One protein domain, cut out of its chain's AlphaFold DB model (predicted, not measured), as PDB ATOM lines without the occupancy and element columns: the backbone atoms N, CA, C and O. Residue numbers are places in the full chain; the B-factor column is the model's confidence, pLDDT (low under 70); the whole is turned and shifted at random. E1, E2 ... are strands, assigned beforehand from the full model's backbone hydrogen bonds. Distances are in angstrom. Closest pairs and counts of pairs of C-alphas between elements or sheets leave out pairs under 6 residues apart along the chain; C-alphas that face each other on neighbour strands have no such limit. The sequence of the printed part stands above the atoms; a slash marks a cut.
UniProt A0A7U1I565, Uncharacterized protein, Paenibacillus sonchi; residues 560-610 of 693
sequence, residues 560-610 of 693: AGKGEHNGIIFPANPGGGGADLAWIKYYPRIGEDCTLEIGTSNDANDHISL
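This is residues 560 to 610 of the 693 residues of an uncharacterized protein of Paenibacillus sonchi (UniProt A0A7U1I565). With little regular structure, this is one long, bent hairpin of two strands, E1 and E2, and a loop, residues 560 to 580, that pairs briefly with E1. The printed part has 51 residues, 19 of them in the two named strands, E1 then E2, an antiparallel sheet; the class is all strand, with no named helix. It is only just loose, close to compact, with a radius of gyration of the C-alphas of 12.1 A, and elongated, spanning 38 by 21 by 16 A.

Look first at E1, residues 581 to 590, and E2, residues 593 to 601: this hairpin has a tight link and an angle of 158 degrees between directions. N 585 and O 597, 2.8 A apart, and N 589 and O 593, 2.7 A, are within hydrogen-bond range. E1 bends by 72 degrees at residue 584, E2 by 62 degrees at residue 598. Residues 568 to 569 pair antiparallel with residues 583 to 584 of E1.

Find C-alpha 581 at (-32.413, 27.045, -44.597); from there E1 runs 24.3 A. E2 runs 23.1 A to C-alpha 601 at (-37.504, 28.177, -45.978).

The C-alphas farthest apart, Gly 576 and Gly 591, are 38.1 A apart. The printed part has no cut. Residues 577 and 603 have pLDDT under 70.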
ATOM      1  N   ALA A 560     -24.677  42.932 -42.420       93.38
ATOM      2  CA  ALA A 560     -25.961  43.346 -42.974       93.38
ATOM      3  C   ALA A 560     -26.103  42.895 -44.438       93.38
ATOM      4  O   ALA A 560     -25.120  42.843 -45.178       93.38
ATOM      5  N   GLY A 561     -27.331  42.606 -44.868       92.31
ATOM      6  CA  GLY A 561     -27.657  42.253 -46.251       92.31
ATOM      7  C   GLY A 561     -28.675  41.119 -46.373       92.31
ATOM      8  O   GLY A 561     -28.949  40.393 -45.421       92.31
ATOM      9  N   LYS A 562     -29.266  40.987 -47.565       90.50
ATOM     10  CA  LYS A 562     -30.264  39.945 -47.868       90.50
ATOM     11  C   LYS A 562     -29.657  38.640 -48.400       90.50
ATOM     12  O   LYS A 562     -30.378  37.660 -48.565       90.50
ATOM     13  N   GLY A 563     -28.361  38.642 -48.722       87.75
ATOM     14  CA  GLY A 563     -27.671  37.524 -49.361       87.75
ATOM     15  C   GLY A 563     -27.621  36.271 -48.487       87.75
ATOM     16  O   GLY A 563     -27.931  36.298 -47.295       87.75
ATOM     17  N   GLU A 564     -27.225  35.153 -49.089       85.50
ATOM     18  CA  GLU A 564     -27.181  33.834 -48.434       85.50
ATOM     19  C   GLU A 564     -26.121  33.733 -47.327       85.50
ATOM     20  O   GLU A 564     -26.213  32.864 -46.468       85.50
ATOM     21  N   HIS A 565     -25.154  34.653 -47.301       87.69
ATOM     22  CA  HIS A 565     -24.059  34.691 -46.322       87.69
ATOM     23  C   HIS A 565     -24.095  35.931 -45.419       87.69
ATOM     24  O   HIS A 565     -23.104  36.258 -44.767       87.69
ATOM     25  N   ASN A 566     -25.217  36.658 -45.408       93.50
ATOM     26  CA  ASN A 566     -25.398  37.804 -44.526       93.50
ATOM     27  C   ASN A 566     -26.066  37.401 -43.211       93.50
ATOM     28  O   ASN A 566     -26.977  36.579 -43.210       93.50
ATOM     29  N   GLY A 567     -25.665  38.029 -42.108       94.12
ATOM     30  CA  GLY A 567     -26.259  37.798 -40.794       94.12
ATOM     31  C   GLY A 567     -25.736  36.542 -40.091       94.12
ATOM     32  O   GLY A 567     -24.573  36.170 -40.236       94.12
ATOM     33  N   ILE A 568     -26.600  35.913 -39.293       95.12
ATOM     34  CA  ILE A 568     -26.350  34.614 -38.659       95.12
ATOM     35  C   ILE A 568     -27.057  33.560 -39.504       95.12
ATOM     36  O   ILE A 568     -28.283  33.575 -39.625       95.12
ATOM     37  N   ILE A 569     -26.280  32.654 -40.089       92.38
ATOM     38  CA  ILE A 569     -26.770  31.598 -40.975       92.38
ATOM     39  C   ILE A 569     -26.575  30.250 -40.288       92.38
ATOM     40  O   ILE A 569     -25.479  29.946 -39.816       92.38
ATOM     41  N   PHE A 570     -27.632  29.444 -40.238       90.81
ATOM     42  CA  PHE A 570     -27.557  28.075 -39.737       90.81
ATOM     43  C   PHE A 570     -27.172  27.107 -40.868       90.81
ATOM     44  O   PHE A 570     -27.421  27.412 -42.038       90.81
ATOM     45  N   PRO A 571     -26.565  25.944 -40.557       88.81
ATOM     46  CA  PRO A 571     -26.242  24.941 -41.567       88.81
ATOM     47  C   PRO A 571     -27.473  24.527 -42.379       88.81
ATOM     48  O   PRO A 571     -28.534  24.278 -41.809       88.81
ATOM     49  N   ALA A 572     -27.315  24.436 -43.698       86.44
ATOM     50  CA  ALA A 572     -28.375  23.989 -44.593       86.44
ATOM     51  C   ALA A 572     -28.650  22.486 -44.429       86.44
ATOM     52  O   ALA A 572     -27.718  21.706 -44.214       86.44
ATOM     53  N   ASN A 573     -29.909  22.083 -44.610       84.38
ATOM     54  CA  ASN A 573     -30.353  20.681 -44.611       84.38
ATOM     55  C   ASN A 573     -29.929  19.866 -43.373       84.38
ATOM     56  O   ASN A 573     -29.411  18.755 -43.531       84.38
ATOM     57  N   PRO A 574     -30.131  20.354 -42.131       84.00
ATOM     58  CA  PRO A 574     -29.742  19.591 -40.945       84.00
ATOM     59  C   PRO A 574     -30.454  18.226 -40.848       84.00
ATOM     60  O   PRO A 574     -29.932  17.322 -40.199       84.00
ATOM     61  N   GLY A 575     -31.617  18.059 -41.498       79.00
ATOM     62  CA  GLY A 575     -32.381  16.806 -41.571       79.00
ATOM     63  C   GLY A 575     -32.176  15.955 -42.839       79.00
ATOM     64  O   GLY A 575     -32.741  14.864 -42.915       79.00
ATOM     65  N   GLY A 576     -31.373  16.400 -43.816       75.94
ATOM     66  CA  GLY A 576     -31.294  15.793 -45.158       75.94
ATOM     67  C   GLY A 576     -32.389  16.287 -46.120       75.94
ATOM     68  O   GLY A 576     -33.189  17.133 -45.758       75.94
ATOM     69  N   GLY A 577     -32.412  15.792 -47.369       67.31
ATOM     70  CA  GLY A 577     -33.178  16.449 -48.448       67.31
ATOM     71  C   GLY A 577     -32.489  17.753 -48.884       67.31
ATOM     72  O   GLY A 577     -31.577  18.221 -48.217       67.31
ATOM     73  N   GLY A 578     -32.790  18.299 -50.057       71.06
ATOM     74  CA  GLY A 578     -32.157  19.545 -50.507       71.06
ATOM     75  C   GLY A 578     -33.015  20.768 -50.183       71.06
ATOM     76  O   GLY A 578     -34.210  20.710 -50.439       71.06
ATOM     77  N   ALA A 579     -32.362  21.862 -49.770       75.12
ATOM     78  CA  ALA A 579     -32.805  23.264 -49.698       75.12
ATOM     79  C   ALA A 579     -33.358  23.852 -48.371       75.12
ATOM     80  O   ALA A 579     -33.701  25.033 -48.379       75.12
ATOM     81  N   ASP A 580     -33.340  23.144 -47.237       81.75
ATOM     82  CA  ASP A 580     -33.749  23.707 -45.935       81.75
ATOM     83  C   ASP A 580     -32.736  24.742 -45.438       81.75
ATOM     84  O   ASP A 580     -31.530  24.470 -45.348       81.75
ATOM     85  N   LEU A 581     -33.226  25.927 -45.072       87.75
ATOM     86  CA  LEU A 581     -32.413  27.045 -44.597       87.75
ATOM     87  C   LEU A 581     -33.057  27.720 -43.383       87.75
ATOM     88  O   LEU A 581     -34.272  27.882 -43.325       87.75
ATOM     89  N   ALA A 582     -32.224  28.192 -42.451       90.31
ATOM     90  CA  ALA A 582     -32.639  29.045 -41.339       90.31
ATOM     91  C   ALA A 582     -31.635  30.186 -41.121       90.31
ATOM     92  O   ALA A 582     -30.427  30.007 -41.312       90.31
ATOM     93  N   TRP A 583     -32.119  31.370 -40.731       92.75
ATOM     94  CA  TRP A 583     -31.267  32.556 -40.573       92.75
ATOM     95  C   TRP A 583     -31.841  33.641 -39.655       92.75
ATOM     96  O   TRP A 583     -33.038  33.688 -39.367       92.75
ATOM     97  N   ILE A 584     -30.956  34.567 -39.272       95.31
ATOM     98  CA  ILE A 584     -31.280  35.885 -38.715       95.31
ATOM     99  C   ILE A 584     -30.529  36.943 -39.535       95.31
ATOM    100  O   ILE A 584     -29.297  36.934 -39.572       95.31
ATOM    101  N   LYS A 585     -31.251  37.856 -40.192       94.81
ATOM    102  CA  LYS A 585     -30.690  38.853 -41.123       94.81
ATOM    103  C   LYS A 585     -31.171  40.261 -40.817       94.81
ATOM    104  O   LYS A 585     -32.327  40.455 -40.460       94.81
ATOM    105  N   TYR A 586     -30.312  41.250 -41.049       94.75
ATOM    106  CA  TYR A 586     -30.675  42.665 -41.005       94.75
ATOM    107  C   TYR A 586     -30.329  43.334 -42.335       94.75
ATOM    108  O   TYR A 586     -29.176  43.280 -42.764       94.75
ATOM    109  N   TYR A 587     -31.310  43.918 -43.026       94.12
ATOM    110  CA  TYR A 587     -31.087  44.488 -44.359       94.12
ATOM    111  C   TYR A 587     -32.050  45.632 -44.716       94.12
ATOM    112  O   TYR A 587     -33.210  45.599 -44.303       94.12
ATOM    113  N   PRO A 588     -31.612  46.625 -45.517       93.00
ATOM    114  CA  PRO A 588     -32.491  47.666 -46.043       93.00
ATOM    115  C   PRO A 588     -33.426  47.096 -47.118       93.00
ATOM    116  O   PRO A 588     -32.981  46.423 -48.051       93.00
ATOM    117  N   ARG A 589     -34.728  47.379 -47.005       90.94
ATOM    118  CA  ARG A 589     -35.730  47.132 -48.051       90.94
ATOM    119  C   ARG A 589     -35.602  48.185 -49.148       90.94
ATOM    120  O   ARG A 589     -35.401  47.826 -50.304       90.94
ATOM    121  N   ILE A 590     -35.711  49.465 -48.777       88.19
ATOM    122  CA  ILE A 590     -35.559  50.652 -49.636       88.19
ATOM    123  C   ILE A 590     -35.087  51.817 -48.748       88.19
ATOM    124  O   ILE A 590     -35.685  52.063 -47.708       88.19
ATOM    125  N   GLY A 591     -34.046  52.557 -49.145       86.44
ATOM    126  CA  GLY A 591     -33.557  53.699 -48.356       86.44
ATOM    127  C   GLY A 591     -33.118  53.291 -46.942       86.44
ATOM    128  O   GLY A 591     -32.300  52.384 -46.795       86.44
ATOM    129  N   GLU A 592     -33.665  53.956 -45.920       88.88
ATOM    130  CA  GLU A 592     -33.419  53.658 -44.498       88.88
ATOM    131  C   GLU A 592     -34.371  52.604 -43.899       88.88
ATOM    132  O   GLU A 592     -34.200  52.194 -42.749       88.88
ATOM    133  N   ASP A 593     -35.342  52.109 -44.675       90.88
ATOM    134  CA  ASP A 593     -36.325  51.132 -44.206       90.88
ATOM    135  C   ASP A 593     -35.693  49.745 -44.054       90.88
ATOM    136  O   ASP A 593     -35.700  48.941 -44.986       90.88
ATOM    137  N   CYS A 594     -35.168  49.420 -42.876       91.00
ATOM    138  CA  CYS A 594     -34.560  48.116 -42.618       91.00
ATOM    139  C   CYS A 594     -35.559  47.058 -42.110       91.00
ATOM    140  O   CYS A 594     -36.566  47.354 -41.460       91.00
ATOM    141  N   THR A 595     -35.272  45.790 -42.405       91.75
ATOM    142  CA  THR A 595     -35.929  44.604 -41.838       91.75
ATOM    143  C   THR A 595     -34.927  43.850 -40.973       91.75
ATOM    144  O   THR A 595     -33.842  43.532 -41.456       91.75
ATOM    145  N   LEU A 596     -35.306  43.507 -39.739       94.06
ATOM    146  CA  LEU A 596     -34.741  42.359 -39.030       94.06
ATOM    147  C   LEU A 596     -35.626  41.147 -39.335       94.06
ATOM    148  O   LEU A 596     -36.804  41.139 -38.991       94.06
ATOM    149  N   GLU A 597     -35.070  40.156 -40.016       92.50
ATOM    150  CA  GLU A 597     -35.766  38.948 -40.437       92.50
ATOM    151  C   GLU A 597     -35.224  37.741 -39.675       92.50
ATOM    152  O   GLU A 597     -34.020  37.491 -39.681       92.50
ATOM    153  N   ILE A 598     -36.123  36.983 -39.051       93.25
ATOM    154  CA  ILE A 598     -35.875  35.627 -38.559       93.25
ATOM    155  C   ILE A 598     -36.699  34.725 -39.472       93.25
ATOM    156  O   ILE A 598     -37.900  34.961 -39.610       93.25
ATOM    157  N   GLY A 599     -36.063  33.766 -40.139       89.25
ATOM    158  CA  GLY A 599     -36.683  33.047 -41.251       89.25
ATOM    159  C   GLY A 599     -36.280  31.583 -41.331       89.25
ATOM    160  O   GLY A 599     -35.172  31.212 -40.940       89.25
ATOM    161  N   THR A 600     -37.196  30.781 -41.874       89.44
ATOM    162  CA  THR A 600     -36.974  29.417 -42.368       89.44
ATOM    163  C   THR A 600     -37.540  29.306 -43.787       89.44
ATOM    164  O   THR A 600     -38.449  30.059 -44.147       89.44
ATOM    165  N   SER A 601     -37.011  28.407 -44.614       84.06
ATOM    166  CA  SER A 601     -37.504  28.177 -45.978       84.06
ATOM    167  C   SER A 601     -37.162  26.776 -46.457       84.06
ATOM    168  O   SER A 601     -35.999  26.409 -46.324       84.06
ATOM    169  N   ASN A 602     -38.137  26.121 -47.102       70.69
ATOM    170  CA  ASN A 602     -38.068  25.148 -48.209       70.69
ATOM    171  C   ASN A 602     -39.419  24.421 -48.337       70.69
ATOM    172  O   ASN A 602     -39.892  24.174 -49.447       70.69
ATOM    173  N   ASP A 603     -40.089  24.152 -47.208       68.88
ATOM    174  CA  ASP A 603     -41.369  23.442 -47.198       68.88
ATOM    175  C   ASP A 603     -42.379  23.934 -46.135       68.88
ATOM    176  O   ASP A 603     -42.164  24.913 -45.424       68.88
ATOM    177  N   ALA A 604     -43.559  23.301 -46.094       73.19
ATOM    178  CA  ALA A 604     -44.646  23.649 -45.172       73.19
ATOM    179  C   ALA A 604     -44.441  23.111 -43.743       73.19
ATOM    180  O   ALA A 604     -45.261  23.393 -42.862       73.19
ATOM    181  N   ASN A 605     -43.399  22.311 -43.527       74.00
ATOM    182  CA  ASN A 605     -43.094  21.679 -42.253       74.00
ATOM    183  C   ASN A 605     -42.029  22.477 -41.476       74.00
ATOM    184  O   ASN A 605     -41.928  22.333 -40.252       74.00
ATOM    185  N   ASP A 606     -41.314  23.378 -42.152       77.88
ATOM    186  CA  ASP A 606     -40.465  24.402 -41.554       77.88
ATOM    187  C   ASP A 606     -41.277  25.459 -40.795       77.88
ATOM    188  O   ASP A 606     -42.227  26.053 -41.310       77.88
ATOM    189  N   HIS A 607     -40.882  25.757 -39.558       80.75
ATOM    190  CA  HIS A 607     -41.510  26.821 -38.780       80.75
ATOM    191  C   HIS A 607     -40.541  27.461 -37.786       80.75
ATOM    192  O   HIS A 607     -39.580  26.852 -37.320       80.75
ATOM    193  N   ILE A 608     -40.848  28.699 -37.400       85.00
ATOM    194  CA  ILE A 608     -40.176  29.389 -36.298       85.00
ATOM    195  C   ILE A 608     -40.941  29.073 -35.015       85.00
ATOM    196  O   ILE A 608     -42.120  29.402 -34.888       85.00
ATOM    197  N   SER A 609     -40.263  28.443 -34.059       82.25
ATOM    198  CA  SER A 609     -40.834  28.085 -32.762       82.25
ATOM    199  C   SER A 609     -40.186  28.907 -31.649       82.25
ATOM    200  O   SER A 609     -38.984  28.798 -31.403       82.25
ATOM    201  N   LEU A 610     -40.974  29.741 -30.964       81.25
ATOM    202  CA  LEU A 610     -40.528  30.522 -29.806       81.25
ATOM    203  C   LEU A 610     -40.944  29.807 -28.515       81.25
ATOM    204  O   LEU A 610     -41.956  30.131 -27.894       81.25
TER     205      LEU A 610